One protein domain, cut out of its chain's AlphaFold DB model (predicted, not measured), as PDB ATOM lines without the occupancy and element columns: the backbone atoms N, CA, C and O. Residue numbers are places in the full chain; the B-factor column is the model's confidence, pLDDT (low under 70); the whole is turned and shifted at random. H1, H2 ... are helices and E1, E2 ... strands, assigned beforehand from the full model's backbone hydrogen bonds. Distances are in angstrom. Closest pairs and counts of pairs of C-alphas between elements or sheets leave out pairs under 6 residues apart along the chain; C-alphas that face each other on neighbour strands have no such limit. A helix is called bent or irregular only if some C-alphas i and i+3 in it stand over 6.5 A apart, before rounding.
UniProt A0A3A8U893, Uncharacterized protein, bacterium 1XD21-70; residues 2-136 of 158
ATOM      1  N   SER A   2     161.645 -74.031 126.908       81.94
ATOM      2  CA  SER A   2     160.567 -73.039 127.054       81.94
ATOM      3  C   SER A   2     160.702 -71.897 126.041       81.94
ATOM      4  O   SER A   2     161.769 -71.676 125.469       81.94
ATOM      5  N   ARG A   3     159.635 -71.113 125.859       83.75
ATOM      6  CA  ARG A   3     159.685 -69.884 125.049       83.75
ATOM      7  C   ARG A   3     160.768 -68.909 125.532       83.75
ATOM      8  O   ARG A   3     161.477 -68.336 124.718       83.75
ATOM      9  N   ALA A   4     160.930 -68.760 126.848       84.75
ATOM     10  CA  ALA A   4     161.964 -67.899 127.421       84.75
ATOM     11  C   ALA A   4     163.385 -68.380 127.069       84.75
ATOM     12  O   ALA A   4     164.268 -67.567 126.811       84.75
ATOM     13  N   TYR A   5     163.597 -69.699 127.003       86.06
ATOM     14  CA  TYR A   5     164.881 -70.264 126.587       86.06
ATOM     15  C   TYR A   5     165.211 -69.927 125.126       86.06
ATOM     16  O   TYR A   5     166.337 -69.525 124.837       86.06
ATOM     17  N   LEU A   6     164.228 -70.050 124.228       85.88
ATOM     18  CA  LEU A   6     164.375 -69.707 122.808       85.88
ATOM     19  C   LEU A   6     164.650 -68.214 122.601       85.88
ATOM     20  O   LEU A   6     165.484 -67.854 121.776       85.88
ATOM     21  N   ASP A   7     164.013 -67.352 123.397       86.44
ATOM     22  CA  ASP A   7     164.283 -65.913 123.392       86.44
ATOM     23  C   ASP A   7     165.732 -65.587 123.796       86.44
ATOM     24  O   ASP A   7     166.339 -64.682 123.228       86.44
ATOM     25  N   GLY A   8     166.308 -66.344 124.737       85.62
ATOM     26  CA  GLY A   8     167.715 -66.211 125.131       85.62
ATOM     27  C   GLY A   8     168.714 -66.810 124.132       85.62
ATOM     28  O   GLY A   8     169.889 -66.450 124.162       85.62
ATOM     29  N   HIS A   9     168.266 -67.699 123.240       86.31
ATOM     30  CA  HIS A   9     169.125 -68.446 122.315       86.31
ATOM     31  C   HIS A   9     168.566 -68.432 120.879       86.31
ATOM     32  O   HIS A   9     168.166 -69.474 120.354       86.31
ATOM     33  N   PRO A  10     168.589 -67.278 120.186       81.25
ATOM     34  CA  PRO A  10     167.916 -67.107 118.893       81.25
ATOM     35  C   PRO A  10     168.425 -68.050 117.791       81.25
ATOM     36  O   PRO A  10     167.672 -68.430 116.902       81.25
ATOM     37  N   LYS A  11     169.689 -68.490 117.869       86.12
ATOM     38  CA  LYS A  11     170.301 -69.395 116.881       86.12
ATOM     39  C   LYS A  11     169.856 -70.854 117.012       86.12
ATOM     40  O   LYS A  11     170.192 -71.664 116.154       86.12
ATOM     41  N   VAL A  12     169.165 -71.236 118.089       87.62
ATOM     42  CA  VAL A  12     168.767 -72.638 118.314       87.62
ATOM     43  C   VAL A  12     167.846 -73.131 117.201       87.62
ATOM     44  O   VAL A  12     168.060 -74.224 116.691       87.62
ATOM     45  N   MET A  13     166.895 -72.303 116.758       85.12
ATOM     46  CA  MET A  13     165.986 -72.651 115.659       85.12
ATOM     47  C   MET A  13     166.736 -72.919 114.348       85.12
ATOM     48  O   MET A  13     166.484 -73.921 113.685       85.12
ATOM     49  N   GLU A  14     167.701 -72.062 114.002       86.62
ATOM     50  CA  GLU A  14     168.527 -72.224 112.799       86.62
ATOM     51  C   GLU A  14     169.367 -73.508 112.853       86.62
ATOM     52  O   GLU A  14     169.460 -74.237 111.864       86.62
ATOM     53  N   HIS A  15     169.957 -73.816 114.014       88.19
ATOM     54  CA  HIS A  15     170.724 -75.047 114.199       88.19
ATOM     55  C   HIS A  15     169.848 -76.294 114.097       88.19
ATOM     56  O   HIS A  15     170.265 -77.250 113.444       88.19
ATOM     57  N   ILE A  16     168.652 -76.281 114.697       87.50
ATOM     58  CA  ILE A  16     167.707 -77.401 114.608       87.50
ATOM     59  C   ILE A  16     167.328 -77.633 113.146       87.50
ATOM     60  O   ILE A  16     167.545 -78.739 112.661       87.50
ATOM     61  N   LYS A  17     166.891 -76.598 112.414       86.25
ATOM     62  CA  LYS A  17     166.539 -76.738 110.988       86.25
ATOM     63  C   LYS A  17     167.702 -77.266 110.147       86.25
ATOM     64  O   LYS A  17     167.514 -78.128 109.293       86.25
ATOM     65  N   LYS A  18     168.924 -76.782 110.395       87.81
ATOM     66  CA  LYS A  18     170.120 -77.268 109.692       87.81
ATOM     67  C   LYS A  18     170.434 -78.732 110.016       87.81
ATOM     68  O   LYS A  18     170.935 -79.444 109.151       87.81
ATOM     69  N   TRP A  19     170.189 -79.159 111.251       87.19
ATOM     70  CA  TRP A  19     170.454 -80.521 111.707       87.19
ATOM     71  C   TRP A  19     169.423 -81.520 111.185       87.19
ATOM     72  O   TRP A  19     169.789 -82.590 110.706       87.19
ATOM     73  N   THR A  20     168.139 -81.177 111.262       87.31
ATOM     74  CA  THR A  20     167.055 -82.069 110.848       87.31
ATOM     75  C   THR A  20     166.864 -82.100 109.342       87.31
ATOM     76  O   THR A  20     166.385 -83.118 108.840       87.31
ATOM     77  N   GLY A  21     167.198 -81.004 108.649       85.38
ATOM     78  CA  GLY A  21     166.897 -80.801 107.232       85.38
ATOM     79  C   GLY A  21     165.397 -80.747 106.933       85.38
ATOM     80  O   GLY A  21     165.015 -80.853 105.771       85.38
ATOM     81  N   CYS A  22     164.551 -80.632 107.963       86.94
ATOM     82  CA  CYS A  22     163.105 -80.661 107.816       86.94
ATOM     83  C   CYS A  22     162.601 -79.308 107.315       86.94
ATOM     84  O   CYS A  22     162.931 -78.258 107.873       86.94
ATOM     85  N   GLU A  23     161.786 -79.333 106.265       86.56
ATOM     86  CA  GLU A  23     161.154 -78.127 105.732       86.56
ATOM     87  C   GLU A  23     160.080 -77.614 106.695       86.56
ATOM     88  O   GLU A  23     160.006 -76.410 106.965       86.56
ATOM     89  N   HIS A  24     159.304 -78.542 107.270       91.38
ATOM     90  CA  HIS A  24     158.134 -78.190 108.057       91.38
ATOM     91  C   HIS A  24     158.414 -78.071 109.543       91.38
ATOM     92  O   HIS A  24     159.069 -78.926 110.142       91.38
ATOM     93  N   THR A  25     157.903 -77.007 110.159       92.44
ATOM     94  CA  THR A  25     158.112 -76.747 111.585       92.44
ATOM     95  C   THR A  25     156.859 -76.179 112.237       92.44
ATOM     96  O   THR A  25     156.210 -75.290 111.689       92.44
ATOM     97  N   ILE A  26     156.554 -76.659 113.442       92.44
ATOM     98  CA  ILE A  26     155.513 -76.119 114.321       92.44
ATOM     99  C   ILE A  26     156.176 -75.629 115.610       92.44
ATOM    100  O   ILE A  26     156.887 -76.372 116.290       92.44
ATOM    101  N   THR A  27     155.935 -74.370 115.979       92.50
ATOM    102  CA  THR A  27     156.418 -73.798 117.245       92.50
ATOM    103  C   THR A  27     155.475 -72.701 117.769       92.50
ATOM    104  O   THR A  27     154.287 -72.672 117.446       92.50
ATOM    105  N   PHE A  28     155.952 -71.812 118.641       91.12
ATOM    106  CA  PHE A  28     155.181 -70.693 119.178       91.12
ATOM    107  C   PHE A  28     154.860 -69.652 118.102       91.12
ATOM    108  O   PHE A  28     155.732 -69.278 117.326       91.12
ATOM    109  N   LYS A  29     153.667 -69.044 118.175       88.94
ATOM    110  CA  LYS A  29     153.226 -67.952 117.283       88.94
ATOM    111  C   LYS A  29     154.218 -66.786 117.156       88.94
ATOM    112  O   LYS A  29     154.265 -66.121 116.132       88.94
ATOM    113  N   LYS A  30     155.014 -66.517 118.200       88.19
ATOM    114  CA  LYS A  30     156.058 -65.476 118.173       88.19
ATOM    115  C   LYS A  30     157.127 -65.744 117.101       88.19
ATOM    116  O   LYS A  30     157.705 -64.796 116.594       88.19
ATOM    117  N   TYR A  31     157.376 -67.009 116.779       86.69
ATOM    118  CA  TYR A  31     158.354 -67.448 115.785       86.69
ATOM    119  C   TYR A  31     157.658 -67.885 114.489       86.69
ATOM    120  O   TYR A  31     158.093 -68.843 113.858       86.69
ATOM    121  N   ALA A  32     156.568 -67.200 114.113       83.88
ATOM    122  CA  ALA A  32     155.778 -67.520 112.924       83.88
ATOM    123  C   ALA A  32     156.622 -67.589 111.642       83.88
ATOM    124  O   ALA A  32     156.345 -68.426 110.796       83.88
ATOM    125  N   ASP A  33     157.705 -66.812 111.548       85.06
ATOM    126  CA  ASP A  33     158.645 -66.852 110.416       85.06
ATOM    127  C   ASP A  33     159.278 -68.239 110.189       85.06
ATOM    128  O   ASP A  33     159.735 -68.551 109.091       85.06
ATOM    129  N   TYR A  34     159.329 -69.078 111.228       82.88
ATOM    130  CA  TYR A  34     159.829 -70.451 111.142       82.88
ATOM    131  C   TYR A  34     158.720 -71.478 110.918       82.88
ATOM    132  O   TYR A  34     159.041 -72.603 110.524       82.88
ATOM    133  N   CYS A  35     157.468 -71.109 111.201       83.88
ATOM    134  CA  CYS A  35     156.305 -71.975 111.096       83.88
ATOM    135  C   CYS A  35     155.909 -72.187 109.635       83.88
ATOM    136  O   CYS A  35     155.914 -71.252 108.837       83.88
ATOM    137  N   THR A  36     155.495 -73.404 109.298       82.69
ATOM    138  CA  THR A  36     154.911 -73.683 107.980       82.69
ATOM    139  C   THR A  36     153.436 -73.316 107.969       82.69
ATOM    140  O   THR A  36     152.715 -73.703 108.886       82.69
ATOM    141  N   ASP A  37     152.983 -72.606 106.934       80.62
ATOM    142  CA  ASP A  37     151.562 -72.346 106.657       80.62
ATOM    143  C   ASP A  37     150.774 -71.802 107.867       80.62
ATOM    144  O   ASP A  37     149.653 -72.229 108.150       80.62
ATOM    145  N   ASP A  38     151.384 -70.885 108.630       79.81
ATOM    146  CA  ASP A  38     150.821 -70.305 109.861       79.81
ATOM    147  C   ASP A  38     150.408 -71.347 110.928       79.81
ATOM    148  O   ASP A  38     149.560 -71.093 111.798       79.81
ATOM    149  N   MET A  39     151.035 -72.528 110.911       84.50
ATOM    150  CA  MET A  39     150.834 -73.568 111.916       84.50
ATOM    151  C   MET A  39     151.711 -73.323 113.145       84.50
ATOM    152  O   MET A  39     152.936 -73.428 113.126       84.50
ATOM    153  N   TYR A  40     151.062 -73.014 114.262       88.88
ATOM    154  CA  TYR A  40     151.699 -72.782 115.555       88.88
ATOM    155  C   TYR A  40     150.866 -73.410 116.679       88.88
ATOM    156  O   TYR A  40     149.688 -73.719 116.484       88.88
ATOM    157  N   TYR A  41     151.447 -73.565 117.875       86.25
ATOM    158  CA  TYR A  41     150.725 -74.094 119.044       86.25
ATOM    159  C   TYR A  41     149.392 -73.359 119.280       86.25
ATOM    160  O   TYR A  41     149.370 -72.141 119.456       86.25
ATOM    161  N   GLY A  42     148.283 -74.101 119.287       79.69
ATOM    162  CA  GLY A  42     146.922 -73.559 119.409       79.69
ATOM    163  C   GLY A  42     146.200 -73.279 118.081       79.69
ATOM    164  O   GLY A  42     145.001 -73.029 118.103       79.69
ATOM    165  N   ASN A  43     146.883 -73.365 116.932       83.69
ATOM    166  CA  ASN A  43     146.280 -73.315 115.586       83.69
ATOM    167  C   ASN A  43     146.465 -74.633 114.801       83.69
ATOM    168  O   ASN A  43     146.244 -74.703 113.599       83.69
ATOM    169  N   CYS A  44     146.894 -75.696 115.484       75.81
ATOM    170  CA  CYS A  44     147.123 -77.019 114.897       75.81
ATOM    171  C   CYS A  44     145.829 -77.829 114.682       75.81
ATOM    172  O   CYS A  44     145.829 -78.827 113.963       75.81
ATOM    173  N   VAL A  45     144.723 -77.420 115.311       72.12
ATOM    174  CA  VAL A  45     143.470 -78.185 115.337       72.12
ATOM    175  C   VAL A  45     142.673 -77.972 114.050       72.12
ATOM    176  O   VAL A  45     142.418 -76.845 113.641       72.12
ATOM    177  N   GLY A  46     142.226 -79.073 113.438       67.50
ATOM    178  CA  GLY A  46     141.319 -79.034 112.284       67.50
ATOM    179  C   GLY A  46     141.982 -78.693 110.947       67.50
ATOM    180  O   GLY A  46     141.271 -78.475 109.970       67.50
ATOM    181  N   CYS A  47     143.317 -78.668 110.890       71.00
ATOM    182  CA  CYS A  47     144.072 -78.413 109.669       71.00
ATOM    183  C   CYS A  47     144.667 -79.710 109.078       71.00
ATOM    184  O   CYS A  47     145.185 -80.578 109.792       71.00
ATOM    185  N   ASP A  48     144.598 -79.855 107.752       79.12
ATOM    186  CA  ASP A  48     145.125 -81.013 107.007       79.12
ATOM    187  C   ASP A  48     146.436 -80.714 106.259       79.12
ATOM    188  O   ASP A  48     146.977 -81.605 105.610       79.12
ATOM    189  N   VAL A  49     146.968 -79.494 106.371       83.12
ATOM    190  CA  VAL A  49     148.061 -78.988 105.521       83.12
ATOM    191  C   VAL A  49     149.344 -79.822 105.628       83.12
ATOM    192  O   VAL A  49     149.942 -80.151 104.610       83.12
ATOM    193  N   LEU A  50     149.713 -80.265 106.833       85.50
ATOM    194  CA  LEU A  50     150.932 -81.052 107.074       85.50
ATOM    195  C   LEU A  50     150.705 -82.574 107.081       85.50
ATOM    196  O   LEU A  50     151.501 -83.337 107.628       85.50
ATOM    197  N   LYS A  51     149.601 -83.053 106.499       89.69
ATOM    198  CA  LYS A  51     149.289 -84.484 106.457       89.69
ATOM    199  C   LYS A  51     150.344 -85.261 105.663       89.69
ATOM    200  O   LYS A  51     150.517 -85.021 104.471       89.69
ATOM    201  N   GLY A  52     150.963 -86.256 106.301       89.56
ATOM    202  CA  GLY A  52     151.971 -87.114 105.670       89.56
ATOM    203  C   GLY A  52     153.283 -86.406 105.338       89.56
ATOM    204  O   GLY A  52     154.031 -86.896 104.502       89.56
ATOM    205  N   GLN A  53     153.535 -85.254 105.956       91.88
ATOM    206  CA  GLN A  53     154.801 -84.543 105.861       91.88
ATOM    207  C   GLN A  53     155.650 -84.838 107.099       91.88
ATOM    208  O   GLN A  53     155.104 -85.017 108.191       91.88
ATOM    209  N   ASP A  54     156.970 -84.841 106.937       93.44
ATOM    210  CA  ASP A  54     157.892 -84.812 108.072       93.44
ATOM    211  C   ASP A  54     157.808 -83.442 108.753       93.44
ATOM    212  O   ASP A  54     157.746 -82.420 108.069       93.44
ATOM    213  N   ILE A  55     157.772 -83.409 110.089       93.44
ATOM    214  CA  ILE A  55     157.575 -82.166 110.856       93.44
ATOM    215  C   ILE A  55     158.541 -82.106 112.036       93.44
ATOM    216  O   ILE A  55     158.650 -83.052 112.819       93.44
ATOM    217  N   ASP A  56     159.156 -80.945 112.235       93.69
ATOM    218  CA  ASP A  56     159.821 -80.602 113.486       93.69
ATOM    219  C   ASP A  56     158.853 -79.857 114.415       93.69
ATOM    220  O   ASP A  56     158.344 -78.784 114.091       93.69
ATOM    221  N   VAL A  57     158.612 -80.395 115.607       93.31
ATOM    222  CA  VAL A  57     157.821 -79.731 116.650       93.31
ATOM    223  C   VAL A  57     158.787 -79.197 117.697       93.31
ATOM    224  O   VAL A  57     159.484 -79.974 118.351       93.31
ATOM    225  N   ILE A  58     158.866 -77.875 117.855       92.88
ATOM    226  CA  ILE A  58     159.903 -77.240 118.680       92.88
ATOM    227  C   ILE A  58     159.294 -76.465 119.841       92.88
ATOM    228  O   ILE A  58     158.484 -75.551 119.659       92.88
ATOM    229  N   GLY A  59     159.757 -76.779 121.048       91.50
ATOM    230  CA  GLY A  59     159.413 -76.093 122.284       91.50
ATOM    231  C   GLY A  59     158.404 -76.845 123.145       91.50
ATOM    232  O   GLY A  59     157.899 -77.903 122.787       91.50
ATOM    233  N   THR A  60     158.119 -76.277 124.312       92.62
ATOM    234  CA  THR A  60     157.154 -76.823 125.275       92.62
ATOM    235  C   THR A  60     156.126 -75.739 125.616       92.62
ATOM    236  O   THR A  60     156.524 -74.694 126.152       92.62
ATOM    237  N   PRO A  61     154.834 -75.920 125.275       89.31
ATOM    238  CA  PRO A  61     153.812 -74.886 125.400       89.31
ATOM    239  C   PRO A  61     153.365 -74.702 126.854       89.31
ATOM    240  O   PRO A  61     152.347 -75.222 127.292       89.31
ATOM    241  N   HIS A  62     154.135 -73.936 127.625       89.88
ATOM    242  CA  HIS A  62     153.720 -73.528 128.963       89.88
ATOM    243  C   HIS A  62     152.654 -72.431 128.881       89.88
ATOM    244  O   HIS A  62     152.903 -71.355 128.332       89.88
ATOM    245  N   GLN A  63     151.496 -72.689 129.481       89.75
ATOM    246  CA  GLN A  63     150.483 -71.678 129.761       89.75
ATOM    247  C   GLN A  63     150.810 -70.897 131.046       89.75
ATOM    248  O   GLN A  63     151.508 -71.427 131.915       89.75
ATOM    249  N   PRO A  64     150.313 -69.656 131.185       89.44
ATOM    250  CA  PRO A  64     150.351 -68.922 132.443       89.44
ATOM    251  C   PRO A  64     149.644 -69.653 133.590       89.44
ATOM    252  O   PRO A  64     148.607 -70.285 133.394       89.44
ATOM    253  N   ASP A  65     150.148 -69.469 134.804       91.19
ATOM    254  CA  ASP A  65     149.730 -70.186 136.016       91.19
ATOM    255  C   ASP A  65     148.228 -70.093 136.290       91.19
ATOM    256  O   ASP A  65     147.578 -71.067 136.675       91.19
ATOM    257  N   TRP A  66     147.662 -68.910 136.044       92.00
ATOM    258  CA  TRP A  66     146.247 -68.625 136.251       92.00
ATOM    259  C   TRP A  66     145.331 -69.472 135.360       92.00
ATOM    260  O   TRP A  66     144.192 -69.711 135.751       92.00
ATOM    261  N   ILE A  67     145.806 -69.972 134.211       93.06
ATOM    262  CA  ILE A  67     145.029 -70.890 133.365       93.06
ATOM    263  C   ILE A  67     144.838 -72.221 134.091       93.06
ATOM    264  O   ILE A  67     143.710 -72.688 134.218       93.06
ATOM    265  N   TYR A  68     145.909 -72.806 134.630       94.12
ATOM    266  CA  TYR A  68     145.814 -74.076 135.360       94.12
ATOM    267  C   TYR A  68     144.962 -73.936 136.623       94.12
ATOM    268  O   TYR A  68     144.110 -74.783 136.886       94.12
ATOM    269  N   LYS A  69     145.128 -72.825 137.355       93.50
ATOM    270  CA  LYS A  69     144.296 -72.506 138.525       93.50
ATOM    271  C   LYS A  69     142.821 -72.340 138.155       93.50
ATOM    272  O   LYS A  69     141.961 -72.825 138.881       93.50
ATOM    273  N   LEU A  70     142.506 -71.730 137.010       94.19
ATOM    274  CA  LEU A  70     141.127 -71.612 136.526       94.19
ATOM    275  C   LEU A  70     140.504 -72.983 136.220       94.19
ATOM    276  O   LEU A  70     139.356 -73.223 136.591       94.19
ATOM    277  N   PHE A  71     141.253 -73.891 135.586       93.62
ATOM    278  CA  PHE A  71     140.794 -75.265 135.350       93.62
ATOM    279  C   PHE A  71     140.563 -76.024 136.662       93.62
ATOM    280  O   PHE A  71     139.528 -76.671 136.808       93.62
ATOM    281  N   ALA A  72     141.477 -75.912 137.629       93.50
ATOM    282  CA  ALA A  72     141.305 -76.515 138.951       93.50
ATOM    283  C   ALA A  72     140.054 -75.977 139.659       93.50
ATOM    284  O   ALA A  72     139.222 -76.764 140.110       93.50
ATOM    285  N   PHE A  73     139.859 -74.656 139.651       94.56
ATOM    286  CA  PHE A  73     138.674 -74.013 140.214       94.56
ATOM    287  C   PHE A  73     137.378 -74.509 139.562       94.56
ATOM    288  O   PHE A  73     136.417 -74.841 140.255       94.56
ATOM    289  N   MET A  74     137.346 -74.609 138.228       94.25
ATOM    290  CA  MET A  74     136.174 -75.088 137.485       94.25
ATOM    291  C   MET A  74     135.826 -76.549 137.810       94.25
ATOM    292  O   MET A  74     134.655 -76.923 137.780       94.25
ATOM    293  N   LEU A  75     136.829 -77.361 138.140       93.38
ATOM    294  CA  LEU A  75     136.665 -78.751 138.568       93.38
ATOM    295  C   LEU A  75     136.361 -78.891 140.074       93.38
ATOM    296  O   LEU A  75     136.139 -80.007 140.540       93.38
ATOM    297  N   GLY A  76     136.308 -77.785 140.825       92.81
ATOM    298  CA  GLY A  76     136.026 -77.779 142.263       92.81
ATOM    299  C   GLY A  76     137.229 -78.125 143.144       92.81
ATOM    300  O   GLY A  76     137.039 -78.526 144.292       92.81
ATOM    301  N   PHE A  77     138.447 -77.991 142.621       93.25
ATOM    302  CA  PHE A  77     139.689 -78.208 143.360       93.25
ATOM    303  C   PHE A  77     140.270 -76.905 143.913       93.25
ATOM    304  O   PHE A  77     139.924 -75.806 143.472       93.25
ATOM    305  N   ASP A  78     141.176 -77.050 144.880       88.75
ATOM    306  CA  ASP A  78     141.937 -75.929 145.420       88.75
ATOM    307  C   ASP A  78     142.900 -75.358 144.363       88.75
ATOM    308  O   ASP A  78     143.356 -76.047 143.447       88.75
ATOM    309  N   THR A  79     143.182 -74.067 144.481       88.75
ATOM    310  CA  THR A  79     144.045 -73.300 143.575       88.75
ATOM    311  C   THR A  79     145.263 -72.710 144.277       88.75
ATOM    312  O   THR A  79     146.116 -72.097 143.615       88.75
ATOM    313  N   ASP A  80     145.351 -72.874 145.599       87.62
ATOM    314  CA  ASP A  80     146.434 -72.336 146.410       87.62
ATOM    315  C   ASP A  80     147.669 -73.240 146.347       87.62
ATOM    316  O   ASP A  80     147.948 -74.054 147.223       87.62
ATOM    317  N   ALA A  81     148.395 -73.129 145.236       86.25
ATOM    318  CA  ALA A  81     149.708 -73.733 145.091       86.25
ATOM    319  C   ALA A  81     150.653 -72.835 144.297       86.25
ATOM    320  O   ALA A  81     150.249 -72.119 143.364       86.25
ATOM    321  N   ASP A  82     151.928 -72.943 144.648       88.56
ATOM    322  CA  ASP A  82     153.034 -72.278 143.983       88.56
ATOM    323  C   ASP A  82     153.710 -73.192 142.958       88.56
ATOM    324  O   ASP A  82     153.626 -74.427 143.004       88.56
ATOM    325  N   LEU A  83     154.392 -72.561 142.003       88.75
ATOM    326  CA  LEU A  83     155.228 -73.249 141.031       88.75
ATOM    327  C   LEU A  83     156.633 -73.452 141.566       88.75
ATOM    328  O   LEU A  83     157.330 -72.514 141.948       88.75
ATOM    329  N   ASN A  84     157.087 -74.692 141.465       88.88
ATOM    330  CA  ASN A  84     158.455 -75.076 141.709       88.88
ATOM    331  C   ASN A  84     159.215 -75.139 140.371       88.88
ATOM    332  O   ASN A  84     158.922 -75.996 139.529       88.88
ATOM    333  N   PRO A  85     160.206 -74.258 140.140       84.38
ATOM    334  CA  PRO A  85     160.926 -74.185 138.872       84.38
ATOM    335  C   PRO A  85     161.800 -75.411 138.570       84.38
ATOM    336  O   PRO A  85     162.142 -75.616 137.405       84.38
ATOM    337  N   CYS A  86     162.148 -76.231 139.568       83.44
ATOM    338  CA  CYS A  86     163.095 -77.340 139.419       83.44
ATOM    339  C   CYS A  86     162.622 -78.616 140.142       83.44
ATOM    340  O   CYS A  86     163.402 -79.291 140.819       83.44
ATOM    341  N   ALA A  87     161.343 -78.963 140.006       88.56
ATOM    342  CA  ALA A  87     160.811 -80.186 140.594       88.56
ATOM    343  C   ALA A  87     161.294 -81.425 139.822       88.56
ATOM    344  O   ALA A  87     161.365 -81.425 138.590       88.56
ATOM    345  N   ILE A  88     161.597 -82.506 140.545       90.06
ATOM    346  CA  ILE A  88     161.810 -83.832 139.953       90.06
ATOM    347  C   ILE A  88     160.483 -84.574 140.020       90.06
ATOM    348  O   ILE A  88     160.008 -84.896 141.107       90.06
ATOM    349  N   VAL A  89     159.908 -84.866 138.859       89.81
ATOM    350  CA  VAL A  89     158.590 -85.495 138.743       89.81
ATOM    351  C   VAL A  89     158.688 -86.840 138.049       89.81
ATOM    352  O   VAL A  89     159.600 -87.073 137.254       89.81
ATOM    353  N   THR A  90     157.742 -87.725 138.365       90.31
ATOM    354  CA  THR A  90     157.542 -88.981 137.639       90.31
ATOM    355  C   THR A  90     156.169 -88.944 136.981       90.31
ATOM    356  O   THR A  90     155.166 -88.819 137.679       90.31
ATOM    357  N   TYR A  91     156.118 -89.020 135.651       89.06
ATOM    358  CA  TYR A  91     154.882 -88.959 134.867       89.06
ATOM    359  C   TYR A  91     154.982 -89.882 133.652       89.06
ATOM    360  O   TYR A  91     156.020 -89.922 132.994       89.06
ATOM    361  N   ASN A  92     153.929 -90.660 133.376       85.44
ATOM    362  CA  ASN A  92     153.860 -91.614 132.258       85.44
ATOM    363  C   ASN A  92     155.080 -92.556 132.126       85.44
ATOM    364  O   ASN A  92     155.467 -92.935 131.026       85.44
ATOM    365  N   GLY A  93     155.679 -92.953 133.258       85.38
ATOM    366  CA  GLY A  93     156.849 -93.842 133.304       85.38
ATOM    367  C   GLY A  93     158.204 -93.141 133.140       85.38
ATOM    368  O   GLY A  93     159.238 -93.795 133.249       85.38
ATOM    369  N   TYR A  94     158.217 -91.821 132.947       88.38
ATOM    370  CA  TYR A  94     159.431 -91.016 132.836       88.38
ATOM    371  C   TYR A  94     159.707 -90.246 134.120       88.38
ATOM    372  O   TYR A  94     158.785 -89.735 134.753       88.38
ATOM    373  N   ARG A  95     160.989 -90.105 134.470       89.25
ATOM    374  CA  ARG A  95     161.451 -89.250 135.567       89.25
ATOM    375  C   ARG A  95     162.305 -88.119 135.009       89.25
ATOM    376  O   ARG A  95     163.362 -88.380 134.445       89.25
ATOM    377  N   PHE A  96     161.863 -86.877 135.174       90.31
ATOM    378  CA  PHE A  96     162.520 -85.708 134.582       90.31
ATOM    379  C   PHE A  96     162.385 -84.466 135.468       90.31
ATOM    380  O   PHE A  96     161.585 -84.427 136.406       90.31
ATOM    381  N   ARG A  97     163.221 -83.457 135.195       89.88
ATOM    382  CA  ARG A  97     163.147 -82.144 135.846       89.88
ATOM    383  C   ARG A  97     162.208 -81.235 135.068       89.88
ATOM    384  O   ARG A  97     162.370 -81.078 133.858       89.88
ATOM    385  N   PHE A  98     161.257 -80.622 135.759       92.12
ATOM    386  CA  PHE A  98     160.264 -79.763 135.127       92.12
ATOM    387  C   PHE A  98     159.785 -78.657 136.067       92.12
ATOM    388  O   PHE A  98     159.721 -78.843 137.280       92.12
ATOM    389  N   THR A  99     159.427 -77.507 135.495       91.50
ATOM    390  CA  THR A  99     158.777 -76.420 136.235       91.50
ATOM    391  C   THR A  99     157.292 -76.733 136.390       91.50
ATOM    392  O   THR A  99     156.555 -76.748 135.401       91.50
ATOM    393  N   THR A 100     156.852 -77.017 137.613       93.56
ATOM    394  CA  THR A 100     155.500 -77.531 137.879       93.56
ATOM    395  C   THR A 100     154.987 -77.175 139.270       93.56
ATOM    396  O   THR A 100     155.760 -76.720 140.107       93.56
ATOM    397  N   PHE A 101     153.691 -77.363 139.507       93.12
ATOM    398  CA  PHE A 101     153.073 -77.143 140.811       93.12
ATOM    399  C   PHE A 101     153.489 -78.211 141.829       93.12
ATOM    400  O   PHE A 101     153.701 -79.384 141.490       93.12
ATOM    401  N   GLU A 102     153.593 -77.796 143.089       90.00
ATOM    402  CA  GLU A 102     153.817 -78.723 144.203       90.00
ATOM    403  C   GLU A 102     152.587 -79.605 144.444       90.00
ATOM    404  O   GLU A 102     152.725 -80.821 144.612       90.00
ATOM    405  N   ASP A 103     151.399 -79.000 144.355       91.94
ATOM    406  CA  ASP A 103     150.119 -79.698 144.405       91.94
ATOM    407  C   ASP A 103     149.964 -80.687 143.239       91.94
ATOM    408  O   ASP A 103     150.220 -80.377 142.070       91.94
ATOM    409  N   GLU A 104     149.530 -81.903 143.564       90.56
ATOM    410  CA  GLU A 104     149.466 -83.000 142.600       90.56
ATOM    411  C   GLU A 104     148.349 -82.816 141.571       90.56
ATOM    412  O   GLU A 104     148.500 -83.233 140.417       90.56
ATOM    413  N   ILE A 105     147.241 -82.185 141.965       92.19
ATOM    414  CA  ILE A 105     146.074 -81.979 141.106       92.19
ATOM    415  C   ILE A 105     146.397 -80.907 140.069       92.19
ATOM    416  O   ILE A 105     146.258 -81.150 138.867       92.19
ATOM    417  N   LEU A 106     146.910 -79.756 140.503       93.44
ATOM    418  CA  LEU A 106     147.356 -78.685 139.611       93.44
ATOM    419  C   LEU A 106     148.479 -79.147 138.685       93.44
ATOM    420  O   LEU A 106     148.455 -78.834 137.492       93.44
ATOM    421  N   ARG A 107     149.424 -79.947 139.190       93.81
ATOM    422  CA  ARG A 107     150.456 -80.586 138.363       93.81
ATOM    423  C   ARG A 107     149.853 -81.497 137.297       93.81
ATOM    424  O   ARG A 107     150.274 -81.450 136.145       93.81
ATOM    425  N   THR A 108     148.852 -82.298 137.654       93.12
ATOM    426  CA  THR A 108     148.167 -83.189 136.707       93.12
ATOM    427  C   THR A 108     147.438 -82.393 135.625       93.12
ATOM    428  O   THR A 108     147.574 -82.704 134.445       93.12
ATOM    429  N   ILE A 109     146.728 -81.325 135.999       94.12
ATOM    430  CA  ILE A 109     146.062 -80.417 135.051       94.12
ATOM    431  C   ILE A 109     147.089 -79.761 134.122       94.12
ATOM    432  O   ILE A 109     146.885 -79.707 132.909       94.12
ATOM    433  N   GLN A 110     148.213 -79.297 134.673       94.81
ATOM    434  CA  GLN A 110     149.298 -78.711 133.895       94.81
ATOM    435  C   GLN A 110     149.845 -79.695 132.859       94.81
ATOM    436  O   GLN A 110     149.961 -79.347 131.684       94.81
ATOM    437  N   PHE A 111     150.172 -80.918 133.280       94.81
ATOM    438  CA  PHE A 111     150.704 -81.942 132.383       94.81
ATOM    439  C   PHE A 111     149.688 -82.350 131.329       94.81
ATOM    440  O   PHE A 111     150.061 -82.443 130.167       94.81
ATOM    441  N   TYR A 112     148.415 -82.485 131.695       93.62
ATOM    442  CA  TYR A 112     147.348 -82.794 130.752       93.62
ATOM    443  C   TYR A 112     147.237 -81.750 129.630       93.62
ATOM    444  O   TYR A 112     147.148 -82.110 128.455       93.62
ATOM    445  N   ILE A 113     147.276 -80.456 129.966       93.00
ATOM    446  CA  ILE A 113     147.182 -79.378 128.970       93.00
ATOM    447  C   ILE A 113     148.416 -79.365 128.058       93.00
ATOM    448  O   ILE A 113     148.270 -79.309 126.838       93.00
ATOM    449  N   ILE A 114     149.621 -79.463 128.629       93.31
ATOM    450  CA  ILE A 114     150.874 -79.483 127.855       93.31
ATOM    451  C   ILE A 114     150.931 -80.712 126.939       93.31
ATOM    452  O   ILE A 114     151.292 -80.587 125.769       93.31
ATOM    453  N   GLU A 115     150.579 -81.887 127.462       93.06
ATOM    454  CA  GLU A 115     150.536 -83.140 126.709       93.06
ATOM    455  C   GLU A 115     149.541 -83.034 125.553       93.06
ATOM    456  O   GLU A 115     149.915 -83.321 124.421       93.06
ATOM    457  N   THR A 116     148.337 -82.511 125.798       91.94
ATOM    458  CA  THR A 116     147.321 -82.314 124.754       91.94
ATOM    459  C   THR A 116     147.824 -81.391 123.641       91.94
ATOM    460  O   THR A 116     147.721 -81.744 122.468       91.94
ATOM    461  N   ASP A 117     148.401 -80.233 123.971       91.56
ATOM    462  CA  ASP A 117     148.904 -79.287 122.962       91.56
ATOM    463  C   ASP A 117     150.032 -79.898 122.111       91.56
ATOM    464  O   ASP A 117     150.074 -79.720 120.888       91.56
ATOM    465  N   LEU A 118     150.942 -80.641 122.749       92.38
ATOM    466  CA  LEU A 118     152.031 -81.336 122.064       92.38
ATOM    467  C   LEU A 118     151.515 -82.491 121.193       92.38
ATOM    468  O   LEU A 118     151.956 -82.629 120.052       92.38
ATOM    469  N   GLU A 119     150.569 -83.288 121.689       92.06
ATOM    470  CA  GLU A 119     149.933 -84.365 120.923       92.06
ATOM    471  C   GLU A 119     149.195 -83.824 119.697       92.06
ATOM    472  O   GLU A 119     149.268 -84.433 118.630       92.06
ATOM    473  N   GLN A 120     148.539 -82.664 119.799       90.38
ATOM    474  CA  GLN A 120     147.919 -82.018 118.639       90.38
ATOM    475  C   GLN A 120     148.961 -81.583 117.604       90.38
ATOM    476  O   GLN A 120     148.773 -81.833 116.414       90.38
ATOM    477  N   ALA A 121     150.071 -80.976 118.038       91.50
ATOM    478  CA  ALA A 121     151.143 -80.555 117.136       91.50
ATOM    479  C   ALA A 121     151.781 -81.749 116.405       91.50
ATOM    480  O   ALA A 121     151.939 -81.722 115.185       91.50
ATOM    481  N   VAL A 122     152.083 -82.831 117.130       92.56
ATOM    482  CA  VAL A 122     152.594 -84.082 116.544       92.56
ATOM    483  C   VAL A 122     151.538 -84.747 115.650       92.56
ATOM    484  O   VAL A 122     151.844 -85.279 114.581       92.56
ATOM    485  N   GLY A 123     150.269 -84.679 116.053       90.06
ATOM    486  CA  GLY A 123     149.126 -85.251 115.349       90.06
ATOM    487  C   GLY A 123     148.843 -84.633 113.979       90.06
ATOM    488  O   GLY A 123     148.210 -85.296 113.151       90.06
ATOM    489  N   CYS A 124     149.349 -83.430 113.684       88.56
ATOM    490  CA  CYS A 124     149.204 -82.792 112.369       88.56
ATOM    491  C   CYS A 124     149.746 -83.658 111.219       88.56
ATOM    492  O   CYS A 124     149.123 -83.708 110.154       88.56
ATOM    493  N   ALA A 125     150.825 -84.413 111.460       90.31
ATOM    494  CA  ALA A 125     151.396 -85.345 110.484       90.31
ATOM    495  C   ALA A 125     150.484 -86.551 110.184       90.31
ATOM    496  O   ALA A 125     150.605 -87.174 109.129       90.31
ATOM    497  N   ARG A 126     149.540 -86.878 111.085       88.94
ATOM    498  CA  ARG A 126     148.685 -88.082 111.047       88.94
ATOM    499  C   ARG A 126     149.487 -89.390 110.962       88.94
ATOM    500  O   ARG A 126     149.153 -90.269 110.169       88.94
ATOM    501  N   LEU A 127     150.471 -89.537 111.851       88.81
ATOM    502  CA  LEU A 127     151.416 -90.667 111.937       88.81
ATOM    503  C   LEU A 127     150.784 -92.074 111.867       88.81
ATOM    504  O   LEU A 127     151.402 -93.008 111.382       88.81
ATOM    505  N   LEU A 128     149.540 -92.254 112.328       87.50
ATOM    506  CA  LEU A 128     148.850 -93.556 112.276       87.50
ATOM    507  C   LEU A 128     148.304 -93.929 110.884       87.50
ATOM    508  O   LEU A 128     147.873 -95.062 110.681       87.50
ATOM    509  N   ARG A 129     148.223 -92.972 109.952       90.00
ATOM    510  CA  ARG A 129     147.608 -93.142 108.620       90.00
ATOM    511  C   ARG A 129     148.557 -92.824 107.469       90.00
ATOM    512  O   ARG A 129     148.227 -93.130 106.326       90.00
ATOM    513  N   CYS A 130     149.671 -92.162 107.754       90.38
ATOM    514  CA  CYS A 130     150.630 -91.688 106.772       90.38
ATOM    515  C   CYS A 130     152.037 -92.069 107.230       90.38
ATOM    516  O   CYS A 130     152.307 -92.071 108.428       90.38
ATOM    517  N   ASP A 131     152.909 -92.370 106.272       91.12
ATOM    518  CA  ASP A 131     154.330 -92.576 106.535       91.12
ATOM    519  C   ASP A 131     154.996 -91.201 106.642       91.12
ATOM    520  O   ASP A 131     155.107 -90.485 105.649       91.12
ATOM    521  N   ALA A 132     155.291 -90.787 107.869       91.81
ATOM    522  CA  ALA A 132     155.868 -89.490 108.194       91.81
ATOM    523  C   ALA A 132     156.668 -89.599 109.492       91.81
ATOM    524  O   ALA A 132     156.320 -90.369 110.392       91.81
ATOM    525  N   THR A 133     157.713 -88.792 109.612       92.44
ATOM    526  CA  THR A 133     158.559 -88.706 110.801       92.44
ATOM    527  C   THR A 133     158.372 -87.355 111.472       92.44
ATOM    528  O   THR A 133     158.615 -86.306 110.879       92.44
ATOM    529  N   VAL A 134     157.990 -87.373 112.750       93.31
ATOM    530  CA  VAL A 134     157.907 -86.157 113.565       93.31
ATOM    531  C   VAL A 134     159.036 -86.146 114.586       93.31
ATOM    532  O   VAL A 134     159.167 -87.077 115.383       93.31
ATOM    533  N   LYS A 135     159.837 -85.078 114.588       93.75
ATOM    534  CA  LYS A 135     160.912 -84.863 115.565       93.75
ATOM    535  C   LYS A 135     160.448 -83.830 116.585       93.75
ATOM    536  O   LYS A 135     160.176 -82.683 116.242       93.75
ATOM    537  N   LEU A 136     160.342 -84.241 117.845       92.88
ATOM    538  CA  LEU A 136     159.886 -83.385 118.937       92.88
ATOM    539  C   LEU A 136     161.066 -82.891 119.783       92.88
ATOM    540  O   LEU A 136     161.765 -83.683 120.410       92.88
TER     541      LEU A 136
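This is residues 2 to 136 of the 158 residues of an uncharacterized protein of bacterium 1XD21-70 (UniProt A0A3A8U893). A small sheet of three parallel strands, E1, E2 and E5, is the core of one lobe, with H2 over E2 and the short helices H1 and H3 at its side. The long helix H5 runs like a beam from this sheet, which it meets with its last residues, to a second lobe, where H4 crosses its first part and the bent hairpin of E3 and E4 packs on it. The printed part has 135 residues with five named helices and five named strands, in the order H1, H2, E1, H3, E2, H4, E3, E4, H5, E5, and its class is mixed, helices and strands. The larger sheet has the order E1, E2, E5, all parallel, and the smaller one is the antiparallel pair E3 and E4. The whole is compact, with a radius of gyration of the C-alphas of 16.2 A, and the C-alphas span 44 by 33 by 28 A.

The larger sheet is made of E1, residues 24 to 26, E2, residues 55 to 58, and E5, residues 134 to 136; C-alpha 136 stands at (159.886, -83.385, 118.937). H2, residues 11 to 20, is 14.4 A from first to last C-alpha. H1 is residues 3 to 8, with C-alpha 3 at (159.685, -69.884, 125.049). H3, residues 29 to 34, is irregular: C-alphas 30 and 33 are 8.3 A apart. H5, residues 104 to 123, is 27.3 A long and begins with C-alpha 104 at (149.466, -83.000, 142.600). H4, residues 65 to 74, is 14.5 A long. E3, residues 83 to 91, measures 16.9 A and bends by 93 degrees at residue 86; E4, residues 94 to 101, measures 17.2 A and bends by 81 degrees at residue 97.

In the larger sheet E2 is the inner strand. E1 and E2 are parallel at 34 degrees, with N 26 and O 56 2.9 A apart, within hydrogen-bond range. E2 and E5 are parallel at 9 degrees, with N 57 and O 135 at 2.8 A. E1, H3 and E2 form a strand-helix-strand unit, two parallel neighbour strands with a helix between them in the chain. H2 is on the sheet at a height over the sheet of 9.6 A and over E2, only just along the strands, at 28 degrees to E2 on the local plane. H3 only grazes the sheet with residues 32 to 34. H1 is not on the sheet; it is close to but not clearly touching H2, with the closest C-alphas, those of Leu 6 and Val 12, 6.9 A apart. H5 only grazes the sheet with residues 118 to 123; its closest C-alphas to E2 are those of Ala 121 and Val 57, 6.7 A apart. With residues 105 to 110 alone, H5 touches H4, the closest C-alphas being those of Gln 110 and Tyr 68, 6.0 A apart, and their lines are only just about perpendicular at 72 degrees. E3 and E4 form a hairpin, antiparallel at 148 degrees, with N 84 and O 100 at 2.8 A and N 91 and O 94 at 2.9 A. The closest C-alphas of E4 and H5, those of Phe 101 and Arg 107, are 5.0 A apart. H2 and H4 are apart. In H1, H2, H4 and H5 every O i to N i+4 pair is within hydrogen-bond range; in H3 0 of 2 are, beside 2 of 3 O i to N i+3 pairs.

The two C-alphas farthest apart, those of Lys 18 and Gly 76, are 47.2 A apart. The printed part runs from residue 2 to 136 and has no cut. The link from H3 to E2, residues 35 to 54, is long. The mean pLDDT of the printed part is 88.8, and residue 46 alone is under 70.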